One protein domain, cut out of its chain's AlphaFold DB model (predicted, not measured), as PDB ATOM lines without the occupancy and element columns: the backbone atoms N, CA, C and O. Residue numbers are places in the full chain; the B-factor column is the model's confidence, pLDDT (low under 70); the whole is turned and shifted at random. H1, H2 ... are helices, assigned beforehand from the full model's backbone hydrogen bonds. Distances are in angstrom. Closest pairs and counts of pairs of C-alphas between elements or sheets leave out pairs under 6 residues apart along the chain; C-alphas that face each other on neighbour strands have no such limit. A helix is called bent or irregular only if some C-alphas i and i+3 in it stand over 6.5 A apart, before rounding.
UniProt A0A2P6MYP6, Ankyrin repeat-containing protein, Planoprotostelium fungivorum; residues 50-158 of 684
ATOM      1  N   SER A  50     -39.051 -57.029 -36.208       64.25
ATOM      2  CA  SER A  50     -38.436 -57.092 -37.512       64.25
ATOM      3  C   SER A  50     -38.794 -58.258 -38.403       64.25
ATOM      4  O   SER A  50     -38.908 -58.057 -39.608       64.25
ATOM      5  N   GLU A  51     -38.949 -59.440 -37.832       73.38
ATOM      6  CA  GLU A  51     -39.228 -60.647 -38.601       73.38
ATOM      7  C   GLU A  51     -40.711 -60.714 -38.991       73.38
ATOM      8  O   GLU A  51     -41.070 -61.210 -40.055       73.38
ATOM      9  N   VAL A  52     -41.575 -60.140 -38.145       78.06
ATOM     10  CA  VAL A  52     -43.020 -60.042 -38.381       78.06
ATOM     11  C   VAL A  52     -43.314 -59.097 -39.547       78.06
ATOM     12  O   VAL A  52     -44.057 -59.467 -40.451       78.06
ATOM     13  N   TRP A  53     -42.686 -57.917 -39.579       84.81
ATOM     14  CA  TRP A  53     -42.880 -56.952 -40.665       84.81
ATOM     15  C   TRP A  53     -42.477 -57.516 -42.035       84.81
ATOM     16  O   TRP A  53     -43.220 -57.363 -42.999       84.81
ATOM     17  N   GLN A  54     -41.334 -58.211 -42.122       83.31
ATOM     18  CA  GLN A  54     -40.873 -58.819 -43.378       83.31
ATOM     19  C   GLN A  54     -41.860 -59.863 -43.902       83.31
ATOM     20  O   GLN A  54     -42.243 -59.799 -45.065       83.31
ATOM     21  N   LYS A  55     -42.344 -60.759 -43.033       81.81
ATOM     22  CA  LYS A  55     -43.334 -61.781 -43.412       81.81
ATOM     23  C   LYS A  55     -44.652 -61.164 -43.882       81.81
ATOM     24  O   LYS A  55     -45.220 -61.624 -44.868       81.81
ATOM     25  N   VAL A  56     -45.120 -60.106 -43.215       84.19
ATOM     26  CA  VAL A  56     -46.335 -59.379 -43.626       84.19
ATOM     27  C   VAL A  56     -46.128 -58.693 -44.979       84.19
ATOM     28  O   VAL A  56     -46.998 -58.781 -45.842       84.19
ATOM     29  N   TYR A  57     -44.976 -58.054 -45.195       85.31
ATOM     30  CA  TYR A  57     -44.669 -57.392 -46.462       85.31
ATOM     31  C   TYR A  57     -44.555 -58.390 -47.624       85.31
ATOM     32  O   TYR A  57     -45.129 -58.155 -48.683       85.31
ATOM     33  N   GLU A  58     -43.865 -59.517 -47.433       85.38
ATOM     34  CA  GLU A  58     -43.723 -60.572 -48.449       85.38
ATOM     35  C   GLU A  58     -45.066 -61.241 -48.785       85.38
ATOM     36  O   GLU A  58     -45.352 -61.519 -49.950       85.38
ATOM     37  N   SER A  59     -45.926 -61.453 -47.786       86.12
ATOM     38  CA  SER A  59     -47.301 -61.927 -47.988       86.12
ATOM     39  C   SER A  59     -48.111 -60.940 -48.838       86.12
ATOM     40  O   SER A  59     -48.712 -61.323 -49.842       86.12
ATOM     41  N   ALA A  60     -48.056 -59.653 -48.489       84.62
ATOM     42  CA  ALA A  60     -48.734 -58.582 -49.212       84.62
ATOM     43  C   ALA A  60     -48.197 -58.376 -50.643       84.62
ATOM     44  O   ALA A  60     -48.952 -58.037 -51.555       84.62
ATOM     45  N   GLU A  61     -46.901 -58.600 -50.878       85.38
ATOM     46  CA  GLU A  61     -46.292 -58.536 -52.214       85.38
ATOM     47  C   GLU A  61     -46.855 -59.628 -53.140       85.38
ATOM     48  O   GLU A  61     -47.132 -59.360 -54.318       85.38
ATOM     49  N   ASN A  62     -47.137 -60.803 -52.566       84.50
ATOM     50  CA  ASN A  62     -47.799 -61.944 -53.202       84.50
ATOM     51  C   ASN A  62     -49.342 -61.845 -53.222       84.50
ATOM     52  O   ASN A  62     -50.010 -62.835 -53.508       84.50
ATOM     53  N   ASP A  63     -49.905 -60.662 -52.947       80.31
ATOM     54  CA  ASP A  63     -51.349 -60.370 -52.901       80.31
ATOM     55  C   ASP A  63     -52.150 -61.113 -51.808       80.31
ATOM     56  O   ASP A  63     -53.382 -61.089 -51.824       80.31
ATOM     57  N   ASP A  64     -51.485 -61.692 -50.803       84.56
ATOM     58  CA  ASP A  64     -52.142 -62.214 -49.600       84.56
ATOM     59  C   ASP A  64     -52.133 -61.162 -48.482       84.56
ATOM     60  O   ASP A  64     -51.156 -60.984 -47.748       84.56
ATOM     61  N   TRP A  65     -53.259 -60.456 -48.365       84.75
ATOM     62  CA  TRP A  65     -53.497 -59.390 -47.388       84.75
ATOM     63  C   TRP A  65     -54.186 -59.868 -46.105       84.75
ATOM     64  O   TRP A  65     -54.480 -59.047 -45.235       84.75
ATOM     65  N   SER A  66     -54.429 -61.176 -45.957       81.38
ATOM     66  CA  SER A  66     -55.169 -61.742 -44.820       81.38
ATOM     67  C   SER A  66     -54.544 -61.385 -43.468       81.38
ATOM     68  O   SER A  66     -55.261 -61.091 -42.512       81.38
ATOM     69  N   LEU A  67     -53.212 -61.316 -43.396       79.50
ATOM     70  CA  LEU A  67     -52.474 -60.912 -42.197       79.50
ATOM     71  C   LEU A  67     -52.704 -59.448 -41.800       79.50
ATOM     72  O   LEU A  67     -52.564 -59.121 -40.628       79.50
ATOM     73  N   VAL A  68     -53.043 -58.583 -42.756       80.19
ATOM     74  CA  VAL A  68     -53.331 -57.160 -42.521       80.19
ATOM     75  C   VAL A  68     -54.817 -56.947 -42.240       80.19
ATOM     76  O   VAL A  68     -55.164 -56.109 -41.417       80.19
ATOM     77  N   THR A  69     -55.705 -57.696 -42.898       80.19
ATOM     78  CA  THR A  69     -57.160 -57.514 -42.762       80.19
ATOM     79  C   THR A  69     -57.776 -58.287 -41.597       80.19
ATOM     80  O   THR A  69     -58.801 -57.853 -41.078       80.19
ATOM     81  N   ASN A  70     -57.194 -59.425 -41.199       74.69
ATOM     82  CA  ASN A  70     -57.795 -60.336 -40.213       74.69
ATOM     83  C   ASN A  70     -57.132 -60.280 -38.827       74.69
ATOM     84  O   ASN A  70     -57.727 -60.764 -37.868       74.69
ATOM     85  N   ASN A  71     -55.928 -59.709 -38.701       63.25
ATOM     86  CA  ASN A  71     -55.207 -59.605 -37.430       63.25
ATOM     87  C   ASN A  71     -55.108 -58.146 -36.973       63.25
ATOM     88  O   ASN A  71     -54.771 -57.265 -37.761       63.25
ATOM     89  N   ALA A  72     -55.305 -57.907 -35.674       63.62
ATOM     90  CA  ALA A  72     -54.952 -56.647 -35.024       63.62
ATOM     91  C   ALA A  72     -53.421 -56.555 -34.893       63.62
ATOM     92  O   ALA A  72     -52.849 -56.810 -33.833       63.62
ATOM     93  N   LEU A  73     -52.739 -56.280 -36.007       76.81
ATOM     94  CA  LEU A  73     -51.318 -55.951 -35.980       76.81
ATOM     95  C   LEU A  73     -51.127 -54.625 -35.227       76.81
ATOM     96  O   LEU A  73     -51.937 -53.713 -35.400       76.81
ATOM     97  N   PRO A  74     -50.062 -54.486 -34.420       76.94
ATOM     98  CA  PRO A  74     -49.758 -53.217 -33.772       76.94
ATOM     99  C   PRO A  74     -49.559 -52.092 -34.798       76.94
ATOM    100  O   PRO A  74     -48.951 -52.327 -35.848       76.94
ATOM    101  N   SER A  75     -50.007 -50.872 -34.483       75.50
ATOM    102  CA  SER A  75     -49.882 -49.694 -35.360       75.50
ATOM    103  C   SER A  75     -48.441 -49.474 -35.831       75.50
ATOM    104  O   SER A  75     -48.211 -49.373 -37.034       75.50
ATOM    105  N   HIS A  76     -47.465 -49.605 -34.925       75.06
ATOM    106  CA  HIS A  76     -46.034 -49.456 -35.223       75.06
ATOM    107  C   HIS A  76     -45.479 -50.478 -36.229       75.06
ATOM    108  O   HIS A  76     -44.401 -50.284 -36.786       75.06
ATOM    109  N   VAL A  77     -46.166 -51.606 -36.451       78.81
ATOM    110  CA  VAL A  77     -45.805 -52.579 -37.499       78.81
ATOM    111  C   VAL A  77     -46.411 -52.161 -38.843       78.81
ATOM    112  O   VAL A  77     -45.787 -52.360 -39.880       78.81
ATOM    113  N   LEU A  78     -47.600 -51.558 -38.852       80.62
ATOM    114  CA  LEU A  78     -48.285 -51.122 -40.075       80.62
ATOM    115  C   LEU A  78     -47.660 -49.856 -40.689       80.62
ATOM    116  O   LEU A  78     -47.669 -49.696 -41.914       80.62
ATOM    117  N   THR A  79     -47.093 -48.987 -39.854       79.56
ATOM    118  CA  THR A  79     -46.476 -47.700 -40.227       79.56
ATOM    119  C   THR A  79     -44.955 -47.766 -40.399       79.56
ATOM    120  O   THR A  79     -44.339 -46.805 -40.859       79.56
ATOM    121  N   ALA A  80     -44.322 -48.892 -40.054       80.06
ATOM    122  CA  ALA A  80     -42.877 -49.031 -40.163       80.06
ATOM    123  C   ALA A  80     -42.399 -48.978 -41.625       80.06
ATOM    124  O   ALA A  80     -42.871 -49.723 -42.491       80.06
ATOM    125  N   GLU A  81     -41.380 -48.152 -41.864       81.56
ATOM    126  CA  GLU A  81     -40.581 -48.144 -43.090       81.56
ATOM    127  C   GLU A  81     -39.333 -49.017 -42.912       81.56
ATOM    128  O   GLU A  81     -38.618 -48.899 -41.912       81.56
ATOM    129  N   ARG A  82     -39.027 -49.863 -43.905       78.62
ATOM    130  CA  ARG A  82     -37.757 -50.604 -43.976       78.62
ATOM    131  C   ARG A  82     -37.274 -50.758 -45.396       78.62
ATOM    132  O   ARG A  82     -38.071 -51.054 -46.273       78.62
ATOM    133  N   ASP A  83     -35.980 -50.583 -45.637       73.94
ATOM    134  CA  ASP A  83     -35.390 -50.680 -46.980       73.94
ATOM    135  C   ASP A  83     -36.127 -49.810 -48.025       73.94
ATOM    136  O   ASP A  83     -36.325 -50.209 -49.177       73.94
ATOM    137  N   ASN A  84     -36.582 -48.616 -47.617       70.06
ATOM    138  CA  ASN A  84     -37.448 -47.712 -48.389       70.06
ATOM    139  C   ASN A  84     -38.818 -48.303 -48.786       70.06
ATOM    140  O   ASN A  84     -39.498 -47.775 -49.671       70.06
ATOM    141  N   LYS A  85     -39.227 -49.429 -48.203       78.94
ATOM    142  CA  LYS A  85     -40.503 -50.101 -48.443       78.94
ATOM    143  C   LYS A  85     -41.462 -49.788 -47.296       78.94
ATOM    144  O   LYS A  85     -41.078 -49.794 -46.130       78.94
ATOM    145  N   HIS A  86     -42.718 -49.537 -47.642       86.00
ATOM    146  CA  HIS A  86     -43.765 -49.172 -46.694       86.00
ATOM    147  C   HIS A  86     -45.085 -49.827 -47.120       86.00
ATOM    148  O   HIS A  86     -45.466 -49.757 -48.293       86.00
ATOM    149  N   LEU A  87     -45.799 -50.452 -46.177       85.38
ATOM    150  CA  LEU A  87     -47.022 -51.226 -46.452       85.38
ATOM    151  C   LEU A  87     -48.133 -50.368 -47.073       85.38
ATOM    152  O   LEU A  87     -48.749 -50.784 -48.050       85.38
ATOM    153  N   LEU A  88     -48.324 -49.138 -46.584       86.19
ATOM    154  CA  LEU A  88     -49.252 -48.163 -47.177       86.19
ATOM    155  C   LEU A  88     -49.024 -47.944 -48.685       86.19
ATOM    156  O   LEU A  88     -49.972 -47.931 -49.469       86.19
ATOM    157  N   PHE A  89     -47.764 -47.806 -49.108       81.38
ATOM    158  CA  PHE A  89     -47.402 -47.578 -50.509       81.38
ATOM    159  C   PHE A  89     -47.641 -48.829 -51.355       81.38
ATOM    160  O   PHE A  89     -48.076 -48.714 -52.500       81.38
ATOM    161  N   LEU A  90     -47.400 -50.016 -50.792       81.00
ATOM    162  CA  LEU A  90     -47.686 -51.289 -51.449       81.00
ATOM    163  C   LEU A  90     -49.197 -51.504 -51.617       81.00
ATOM    164  O   LEU A  90     -49.642 -51.827 -52.716       81.00
ATOM    165  N   ALA A  91     -49.991 -51.253 -50.572       83.88
ATOM    166  CA  ALA A  91     -51.451 -51.361 -50.613       83.88
ATOM    167  C   ALA A  91     -52.056 -50.381 -51.629       83.88
ATOM    168  O   ALA A  91     -52.927 -50.752 -52.418       83.88
ATOM    169  N   ALA A  92     -51.528 -49.151 -51.675       75.81
ATOM    170  CA  ALA A  92     -51.882 -48.165 -52.688       75.81
ATOM    171  C   ALA A  92     -51.509 -48.628 -54.107       75.81
ATOM    172  O   ALA A  92     -52.342 -48.557 -55.008       75.81
ATOM    173  N   ALA A  93     -50.293 -49.153 -54.304       68.19
ATOM    174  CA  ALA A  93     -49.811 -49.646 -55.597       68.19
ATOM    175  C   ALA A  93     -50.563 -50.884 -56.107       68.19
ATOM    176  O   ALA A  93     -50.732 -51.033 -57.317       68.19
ATOM    177  N   LYS A  94     -51.033 -51.751 -55.205       77.00
ATOM    178  CA  LYS A  94     -51.857 -52.931 -55.516       77.00
ATOM    179  C   LYS A  94     -53.364 -52.636 -55.535       77.00
ATOM    180  O   LYS A  94     -54.145 -53.535 -55.816       77.00
ATOM    181  N   ALA A  95     -53.779 -51.392 -55.271       73.69
ATOM    182  CA  ALA A  95     -55.183 -50.968 -55.210       73.69
ATOM    183  C   ALA A  95     -56.055 -51.734 -54.191       73.69
ATOM    184  O   ALA A  95     -57.275 -51.816 -54.355       73.69
ATOM    185  N   HIS A  96     -55.460 -52.266 -53.120       82.06
ATOM    186  CA  HIS A  96     -56.172 -53.083 -52.139       82.06
ATOM    187  C   HIS A  96     -56.848 -52.207 -51.070       82.06
ATOM    188  O   HIS A  96     -56.224 -51.803 -50.092       82.06
ATOM    189  N   VAL A  97     -58.135 -51.896 -51.272       80.31
ATOM    190  CA  VAL A  97     -58.878 -50.875 -50.504       80.31
ATOM    191  C   VAL A  97     -58.958 -51.188 -49.009       80.31
ATOM    192  O   VAL A  97     -58.658 -50.321 -48.200       80.31
ATOM    193  N   THR A  98     -59.312 -52.415 -48.627       83.69
ATOM    194  CA  THR A  98     -59.521 -52.777 -47.212       83.69
ATOM    195  C   THR A  98     -58.223 -52.742 -46.412       83.69
ATOM    196  O   THR A  98     -58.162 -52.141 -45.346       83.69
ATOM    197  N   ALA A  99     -57.149 -53.318 -46.957       84.94
ATOM    198  CA  ALA A  99     -55.821 -53.228 -46.346       84.94
ATOM    199  C   ALA A  99     -55.321 -51.777 -46.295       84.94
ATOM    200  O   ALA A  99     -54.740 -51.369 -45.292       84.94
ATOM    201  N   PHE A 100     -55.574 -50.992 -47.349       86.88
ATOM    202  CA  PHE A 100     -55.245 -49.572 -47.355       86.88
ATOM    203  C   PHE A 100     -55.968 -48.834 -46.227       86.88
ATOM    204  O   PHE A 100     -55.324 -48.074 -45.522       86.88
ATOM    205  N   GLU A 101     -57.263 -49.071 -46.009       85.31
ATOM    206  CA  GLU A 101     -58.021 -48.427 -44.931       85.31
ATOM    207  C   GLU A 101     -57.487 -48.777 -43.540       85.31
ATOM    208  O   GLU A 101     -57.312 -47.874 -42.725       85.31
ATOM    209  N   VAL A 102     -57.171 -50.051 -43.289       86.12
ATOM    210  CA  VAL A 102     -56.606 -50.502 -42.004       86.12
ATOM    211  C   VAL A 102     -55.246 -49.851 -41.742       86.12
ATOM    212  O   VAL A 102     -55.020 -49.293 -40.670       86.12
ATOM    213  N   ILE A 103     -54.346 -49.875 -42.730       86.44
ATOM    214  CA  ILE A 103     -53.011 -49.277 -42.595       86.44
ATOM    215  C   ILE A 103     -53.117 -47.753 -42.479       86.44
ATOM    216  O   ILE A 103     -52.415 -47.141 -41.679       86.44
ATOM    217  N   PHE A 104     -53.986 -47.128 -43.273       85.19
ATOM    218  CA  PHE A 104     -54.152 -45.681 -43.272       85.19
ATOM    219  C   PHE A 104     -54.732 -45.191 -41.945       85.19
ATOM    220  O   PHE A 104     -54.240 -44.200 -41.431       85.19
ATOM    221  N   ALA A 105     -55.683 -45.908 -41.340       84.12
ATOM    222  CA  ALA A 105     -56.179 -45.587 -40.002       84.12
ATOM    223  C   ALA A 105     -55.057 -45.614 -38.947       84.12
ATOM    224  O   ALA A 105     -54.935 -44.669 -38.173       84.12
ATOM    225  N   ALA A 106     -54.175 -46.621 -38.980       83.56
ATOM    226  CA  ALA A 106     -53.011 -46.677 -38.088       83.56
ATOM    227  C   ALA A 106     -52.039 -45.498 -38.308       83.56
ATOM    228  O   ALA A 106     -51.505 -44.941 -37.354       83.56
ATOM    229  N   VAL A 107     -51.854 -45.074 -39.562       81.88
ATOM    230  CA  VAL A 107     -51.069 -43.878 -39.921       81.88
ATOM    231  C   VAL A 107     -51.722 -42.583 -39.414       81.88
ATOM    232  O   VAL A 107     -51.007 -41.651 -39.057       81.88
ATOM    233  N   GLU A 108     -53.059 -42.493 -39.385       81.62
ATOM    234  CA  GLU A 108     -53.771 -41.323 -38.844       81.62
ATOM    235  C   GLU A 108     -53.599 -41.202 -37.312       81.62
ATOM    236  O   GLU A 108     -53.674 -40.091 -36.777       81.62
ATOM    237  N   GLU A 109     -53.339 -42.308 -36.612       80.69
ATOM    238  CA  GLU A 109     -53.180 -42.360 -35.151       80.69
ATOM    239  C   GLU A 109     -51.728 -42.194 -34.668       80.69
ATOM    240  O   GLU A 109     -51.517 -41.748 -33.542       80.69
ATOM    241  N   GLU A 110     -50.727 -42.532 -35.487       79.25
ATOM    242  CA  GLU A 110     -49.326 -42.582 -35.052       79.25
ATOM    243  C   GLU A 110     -48.543 -41.279 -35.294       79.25
ATOM    244  O   GLU A 110     -48.376 -40.800 -36.423       79.25
ATOM    245  N   ASP A 111     -47.984 -40.735 -34.211       67.00
ATOM    246  CA  ASP A 111     -47.130 -39.549 -34.242       67.00
ATOM    247  C   ASP A 111     -45.818 -39.828 -34.994       67.00
ATOM    248  O   ASP A 111     -45.029 -40.700 -34.633       67.00
ATOM    249  N   GLY A 112     -45.552 -39.050 -36.047       65.75
ATOM    250  CA  GLY A 112     -44.345 -39.173 -36.875       65.75
ATOM    251  C   GLY A 112     -44.535 -39.936 -38.188       65.75
ATOM    252  O   GLY A 112     -43.678 -39.819 -39.066       65.75
ATOM    253  N   ALA A 113     -45.674 -40.610 -38.395       68.94
ATOM    254  CA  ALA A 113     -45.991 -41.255 -39.673       68.94
ATOM    255  C   ALA A 113     -46.053 -40.244 -40.838       68.94
ATOM    256  O   ALA A 113     -45.649 -40.550 -41.957       68.94
ATOM    257  N   GLU A 114     -46.463 -38.999 -40.567       70.56
ATOM    258  CA  GLU A 114     -46.427 -37.901 -41.544       70.56
ATOM    259  C   GLU A 114     -45.008 -37.629 -42.057       70.56
ATOM    260  O   GLU A 114     -44.805 -37.500 -43.262       70.56
ATOM    261  N   LYS A 115     -44.026 -37.618 -41.149       73.06
ATOM    262  CA  LYS A 115     -42.617 -37.394 -41.479       73.06
ATOM    263  C   LYS A 115     -42.036 -38.554 -42.288       73.06
ATOM    264  O   LYS A 115     -41.298 -38.336 -43.238       73.06
ATOM    265  N   VAL A 116     -42.401 -39.791 -41.950       70.06
ATOM    266  CA  VAL A 116     -41.995 -40.979 -42.721       70.06
ATOM    267  C   VAL A 116     -42.552 -40.912 -44.148       70.06
ATOM    268  O   VAL A 116     -41.840 -41.182 -45.116       70.06
ATOM    269  N   ILE A 117     -43.813 -40.499 -44.305       71.38
ATOM    270  CA  ILE A 117     -44.442 -40.362 -45.623       71.38
ATOM    271  C   ILE A 117     -43.834 -39.197 -46.416       71.38
ATOM    272  O   ILE A 117     -43.603 -39.354 -47.616       71.38
ATOM    273  N   SER A 118     -43.545 -38.053 -45.783       70.69
ATOM    274  CA  SER A 118     -42.863 -36.936 -46.448       70.69
ATOM    275  C   SER A 118     -41.448 -37.313 -46.880       70.69
ATOM    276  O   SER A 118     -41.101 -37.100 -48.037       70.69
ATOM    277  N   ASP A 119     -40.675 -37.974 -46.015       64.94
ATOM    278  CA  ASP A 119     -39.308 -38.407 -46.320       64.94
ATOM    279  C   ASP A 119     -39.286 -39.405 -47.496       64.94
ATOM    280  O   ASP A 119     -38.416 -39.338 -48.365       64.94
ATOM    281  N   LEU A 120     -40.256 -40.324 -47.571       63.91
ATOM    282  CA  LEU A 120     -40.411 -41.244 -48.706       63.91
ATOM    283  C   LEU A 120     -40.812 -40.525 -50.002       63.91
ATOM    284  O   LEU A 120     -40.320 -40.880 -51.081       63.91
ATOM    285  N   ASN A 121     -41.677 -39.511 -49.902       61.25
ATOM    286  CA  ASN A 121     -42.055 -38.669 -51.034       61.25
ATOM    287  C   ASN A 121     -40.844 -37.883 -51.568       61.25
ATOM    288  O   ASN A 121     -40.632 -37.871 -52.783       61.25
ATOM    289  N   ASP A 122     -40.028 -37.305 -50.684       59.38
ATOM    290  CA  ASP A 122     -38.815 -36.548 -51.025       59.38
ATOM    291  C   ASP A 122     -37.725 -37.445 -51.636       59.38
ATOM    292  O   ASP A 122     -36.975 -37.023 -52.515       59.38
ATOM    293  N   ARG A 123     -37.690 -38.733 -51.260       58.66
ATOM    294  CA  ARG A 123     -36.858 -39.774 -51.903       58.66
ATOM    295  C   ARG A 123     -37.402 -40.250 -53.265       58.66
ATOM    296  O   ARG A 123     -36.880 -41.214 -53.826       58.66
ATOM    297  N   GLY A 124     -38.452 -39.620 -53.801       50.72
ATOM    298  CA  GLY A 124     -38.994 -39.881 -55.142       50.72
ATOM    299  C   GLY A 124     -40.022 -41.015 -55.235       50.72
ATOM    300  O   GLY A 124     -40.474 -41.352 -56.331       50.72
ATOM    301  N   ARG A 125     -40.437 -41.616 -54.112       59.22
ATOM    302  CA  ARG A 125     -41.542 -42.589 -54.069       59.22
ATOM    303  C   ARG A 125     -42.788 -41.867 -53.594       59.22
ATOM    304  O   ARG A 125     -43.116 -41.943 -52.426       59.22
ATOM    305  N   THR A 126     -43.472 -41.144 -54.476       67.19
ATOM    306  CA  THR A 126     -44.645 -40.367 -54.057       67.19
ATOM    307  C   THR A 126     -45.835 -41.282 -53.757       67.19
ATOM    308  O   THR A 126     -46.182 -42.131 -54.581       67.19
ATOM    309  N   LEU A 127     -46.523 -41.091 -52.627       66.19
ATOM    310  CA  LEU A 127     -47.736 -41.850 -52.285       66.19
ATOM    311  C   LEU A 127     -48.799 -41.699 -53.382       66.19
ATOM    312  O   LEU A 127     -49.414 -42.681 -53.800       66.19
ATOM    313  N   ALA A 128     -48.916 -40.487 -53.932       57.38
ATOM    314  CA  ALA A 128     -49.716 -40.195 -55.116       57.38
ATOM    315  C   ALA A 128     -49.367 -41.122 -56.295       57.38
ATOM    316  O   ALA A 128     -50.268 -41.670 -56.920       57.38
ATOM    317  N   MET A 129     -48.079 -41.376 -56.554       53.53
ATOM    318  CA  MET A 129     -47.623 -42.258 -57.634       53.53
ATOM    319  C   MET A 129     -47.973 -43.728 -57.374       53.53
ATOM    320  O   MET A 129     -48.269 -44.467 -58.310       53.53
ATOM    321  N   CYS A 130     -47.981 -44.175 -56.119       61.00
ATOM    322  CA  CYS A 130     -48.428 -45.525 -55.780       61.00
ATOM    323  C   CYS A 130     -49.941 -45.682 -55.964       61.00
ATOM    324  O   CYS A 130     -50.368 -46.611 -56.643       61.00
ATOM    325  N   ILE A 131     -50.744 -44.742 -55.463       61.16
ATOM    326  CA  ILE A 131     -52.205 -44.728 -55.676       61.16
ATOM    327  C   ILE A 131     -52.521 -44.708 -57.172       61.16
ATOM    328  O   ILE A 131     -53.414 -45.409 -57.650       61.16
ATOM    329  N   TYR A 132     -51.736 -43.939 -57.919       54.59
ATOM    330  CA  TYR A 132     -51.815 -43.829 -59.361       54.59
ATOM    331  C   TYR A 132     -51.439 -45.125 -60.087       54.59
ATOM    332  O   TYR A 132     -52.144 -45.542 -60.999       54.59
ATOM    333  N   ARG A 133     -50.375 -45.823 -59.670       51.47
ATOM    334  CA  ARG A 133     -50.021 -47.151 -60.206       51.47
ATOM    335  C   ARG A 133     -51.126 -48.184 -59.950       51.47
ATOM    336  O   ARG A 133     -51.393 -49.011 -60.828       51.47
ATOM    337  N   GLY A 134     -51.774 -48.105 -58.787       53.47
ATOM    338  CA  GLY A 134     -52.880 -48.981 -58.406       53.47
ATOM    339  C   GLY A 134     -54.183 -48.695 -59.157       53.47
ATOM    340  O   GLY A 134     -54.810 -49.624 -59.659       53.47
ATOM    341  N   GLY A 135     -54.586 -47.428 -59.288       52.31
ATOM    342  CA  GLY A 135     -55.835 -47.043 -59.963       52.31
ATOM    343  C   GLY A 135     -57.092 -47.249 -59.117       52.31
ATOM    344  O   GLY A 135     -58.059 -47.874 -59.562       52.31
ATOM    345  N   SER A 136     -57.080 -46.747 -57.879       57.28
ATOM    346  CA  SER A 136     -58.189 -46.902 -56.930       57.28
ATOM    347  C   SER A 136     -58.815 -45.563 -56.517       57.28
ATOM    348  O   SER A 136     -58.297 -44.879 -55.634       57.28
ATOM    349  N   LYS A 137     -59.964 -45.198 -57.110       52.50
ATOM    350  CA  LYS A 137     -60.798 -44.055 -56.680       52.50
ATOM    351  C   LYS A 137     -61.255 -44.107 -55.225       52.50
ATOM    352  O   LYS A 137     -61.200 -43.053 -54.601       52.50
ATOM    353  N   PRO A 138     -61.638 -45.263 -54.640       60.06
ATOM    354  CA  PRO A 138     -61.956 -45.322 -53.212       60.06
ATOM    355  C   PRO A 138     -60.796 -44.844 -52.328       60.06
ATOM    356  O   PRO A 138     -61.003 -44.047 -51.418       60.06
ATOM    357  N   ILE A 139     -59.566 -45.259 -52.654       65.94
ATOM    358  CA  ILE A 139     -58.353 -44.849 -51.934       65.94
ATOM    359  C   ILE A 139     -58.100 -43.345 -52.108       65.94
ATOM    360  O   ILE A 139     -57.849 -42.640 -51.132       65.94
ATOM    361  N   LEU A 140     -58.212 -42.831 -53.336       59.19
ATOM    362  CA  LEU A 140     -58.006 -41.410 -53.624       59.19
ATOM    363  C   LEU A 140     -59.027 -40.516 -52.898       59.19
ATOM    364  O   LEU A 140     -58.652 -39.524 -52.274       59.19
ATOM    365  N   GLU A 141     -60.308 -40.885 -52.935       60.94
ATOM    366  CA  GLU A 141     -61.381 -40.180 -52.230       60.94
ATOM    367  C   GLU A 141     -61.189 -40.219 -50.710       60.94
ATOM    368  O   GLU A 141     -61.417 -39.212 -50.034       60.94
ATOM    369  N   ARG A 142     -60.715 -41.345 -50.161       69.12
ATOM    370  CA  ARG A 142     -60.444 -41.471 -48.723       69.12
ATOM    371  C   ARG A 142     -59.339 -40.527 -48.251       69.12
ATOM    372  O   ARG A 142     -59.486 -39.934 -47.181       69.12
ATOM    373  N   ILE A 143     -58.274 -40.355 -49.034       68.75
ATOM    374  CA  ILE A 143     -57.181 -39.420 -48.712       68.75
ATOM    375  C   ILE A 143     -57.619 -37.972 -48.927       68.75
ATOM    376  O   ILE A 143     -57.293 -37.104 -48.127       68.75
ATOM    377  N   ARG A 144     -58.422 -37.694 -49.960       60.94
ATOM    378  CA  ARG A 144     -58.955 -36.344 -50.203       60.94
ATOM    379  C   ARG A 144     -59.819 -35.840 -49.044       60.94
ATOM    380  O   ARG A 144     -59.843 -34.645 -48.767       60.94
ATOM    381  N   ARG A 145     -60.534 -36.753 -48.383       66.38
ATOM    382  CA  ARG A 145     -61.361 -36.469 -47.201       66.38
ATOM    383  C   ARG A 145     -60.567 -36.439 -45.895       66.38
ATOM    384  O   ARG A 145     -61.141 -36.084 -44.871       66.38
ATOM    385  N   SER A 146     -59.290 -36.824 -45.907       72.50
ATOM    386  CA  SER A 146     -58.447 -36.828 -44.714       72.50
ATOM    387  C   SER A 146     -57.624 -35.546 -44.590       72.50
ATOM    388  O   SER A 146     -57.471 -34.764 -45.531       72.50
ATOM    389  N   ARG A 147     -57.034 -35.350 -43.406       68.62
ATOM    390  CA  ARG A 147     -56.098 -34.246 -43.130       68.62
ATOM    391  C   ARG A 147     -54.811 -34.310 -43.968       68.62
ATOM    392  O   ARG A 147     -54.100 -33.319 -44.064       68.62
ATOM    393  N   TYR A 148     -54.548 -35.449 -44.608       67.25
ATOM    394  CA  TYR A 148     -53.357 -35.718 -45.412       67.25
ATOM    395  C   TYR A 148     -53.517 -35.352 -46.894       67.25
ATOM    396  O   TYR A 148     -52.657 -35.683 -47.708       67.25
ATOM    397  N   ASN A 149     -54.579 -34.630 -47.266       60.34
ATOM    398  CA  ASN A 149     -54.726 -34.077 -48.614       60.34
ATOM    399  C   ASN A 149     -53.518 -33.200 -49.017       60.34
ATOM    400  O   ASN A 149     -53.133 -33.166 -50.184       60.34
ATOM    401  N   SER A 150     -52.859 -32.555 -48.046       57.56
ATOM    402  CA  SER A 150     -51.624 -31.791 -48.262       57.56
ATOM    403  C   SER A 150     -50.440 -32.656 -48.727       57.56
ATOM    404  O   SER A 150     -49.620 -32.181 -49.512       57.56
ATOM    405  N   LEU A 151     -50.374 -33.929 -48.315       58.59
ATOM    406  CA  LEU A 151     -49.330 -34.885 -48.718       58.59
ATOM    407  C   LEU A 151     -49.473 -35.343 -50.172       58.59
ATOM    408  O   LEU A 151     -48.506 -35.815 -50.766       58.59
ATOM    409  N   LEU A 152     -50.664 -35.190 -50.756       52.69
ATOM    410  CA  LEU A 152     -50.837 -35.308 -52.202       52.69
ATOM    411  C   LEU A 152     -50.301 -34.070 -52.930       52.69
ATOM    412  O   LEU A 152     -50.023 -34.175 -54.118       52.69
ATOM    413  N   SER A 153     -50.153 -32.937 -52.229       45.12
ATOM    414  CA  SER A 153     -49.907 -31.597 -52.772       45.12
ATOM    415  C   SER A 153     -48.524 -31.006 -52.525       45.12
ATOM    416  O   SER A 153     -48.373 -29.793 -52.665       45.12
ATOM    417  N   SER A 154     -47.520 -31.812 -52.156       41.62
ATOM    418  CA  SER A 154     -46.167 -31.284 -51.953       41.62
ATOM    419  C   SER A 154     -45.696 -30.564 -53.224       41.62
ATOM    420  O   SER A 154     -45.486 -31.162 -54.282       41.62
ATOM    421  N   GLY A 155     -45.620 -29.234 -53.112       37.41
ATOM    422  CA  GLY A 155     -45.440 -28.303 -54.226       37.41
ATOM    423  C   GLY A 155     -44.124 -28.488 -54.973       37.41
ATOM    424  O   GLY A 155     -44.025 -28.084 -56.123       37.41
ATOM    425  N   ASP A 156     -43.162 -29.182 -54.373       35.50
ATOM    426  CA  ASP A 156     -41.851 -29.431 -54.966       35.50
ATOM    427  C   ASP A 156     -41.774 -30.745 -55.758       35.50
ATOM    428  O   ASP A 156     -40.751 -31.036 -56.378       35.50
ATOM    429  N   SER A 157     -42.860 -31.528 -55.828       34.44
ATOM    430  CA  SER A 157     -42.916 -32.659 -56.752       34.44
ATOM    431  C   SER A 157     -43.036 -32.139 -58.195       34.44
ATOM    432  O   SER A 157     -44.029 -31.479 -58.530       34.44
ATOM    433  N   PRO A 158     -42.107 -32.492 -59.109       32.91
ATOM    434  CA  PRO A 158     -42.190 -32.126 -60.528       32.91
ATOM    435  C   PRO A 158     -43.513 -32.556 -61.180       32.91
ATOM    436  O   PRO A 158     -43.938 -31.983 -62.188       32.91
TER     437      PRO A 158
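AT A GLANCE: This is residues 50 to 158 of the 684 residues of the protein "Ankyrin repeat-containing protein" of Planoprotostelium fungivorum (UniProt A0A2P6MYP6). A helical hairpin, H4 and H5, forms the middle of a body of short helices: H1, H2 and H3 gather on one side of it, H7 and H8 pack on the other, H6 lies on that same side without touching any helix, and H9 lies farther out there, followed by the last printed residues. The 109 printed residues have nine named helices, H1 to H9 in chain order, and no named strand; the class is all helix. The whole is compact, with a radius of gyration of the C-alphas of 12.8 A and spans of 36 by 26 by 23 A.

IN THESE COORDINATES: Find C-alpha 97 at (-58.878, -50.875, -50.504); from there H5, residues 97 to 109, runs 18.5 A. Before it come H1, residues 50 to 61, 16.7 A long from C-alpha 50 at (-38.436, -57.092, -37.512), H2, 66 to 69, H3, 75 to 78, and H4, 87 to 93. After it come H6, 113 to 122, 14.2 A long, H7, 127 to 134, H8, 137 to 144, and H9, 147 to 152, irregular, with C-alphas 147 and 150 7.2 A apart.

HOW THE PARTS SIT: Start at the hub, H5, which touches H4, its hairpin partner, closest at C-alphas 91 and 100, 5.3 A, at a steep tilt of 42 degrees, opposite ways. H5 also touches H2 (C-alphas 69 and 99, 5.7 A), H3 (75 and 106, 5.1 A) and H8 (97 and 139, 6.2 A). H4 touches H7, closest at C-alphas 93 and 134, 4.2 A, and H1 with residues 57 to 61 alone, C-alphas 57 and 87 being 6.6 A apart. H6 touches no helix; H7 and H9 only just touch, with 3 pairs of C-alphas within 8 A. Every O i to N i+4 pair is within hydrogen-bond range in H1 and H4 to H8; H2 and H3 are too short for one, and H9 has 0 of 2, but 2 of 3 O i to N i+3 pairs.

THE WHOLE: The C-alphas farthest apart, of Asn 71 and Pro 158, are 38.2 A apart. The printed part has no cut, and no link is long. Confidence is low, under 70, in 46 residues, among them 119 to 145 and 147 to 158.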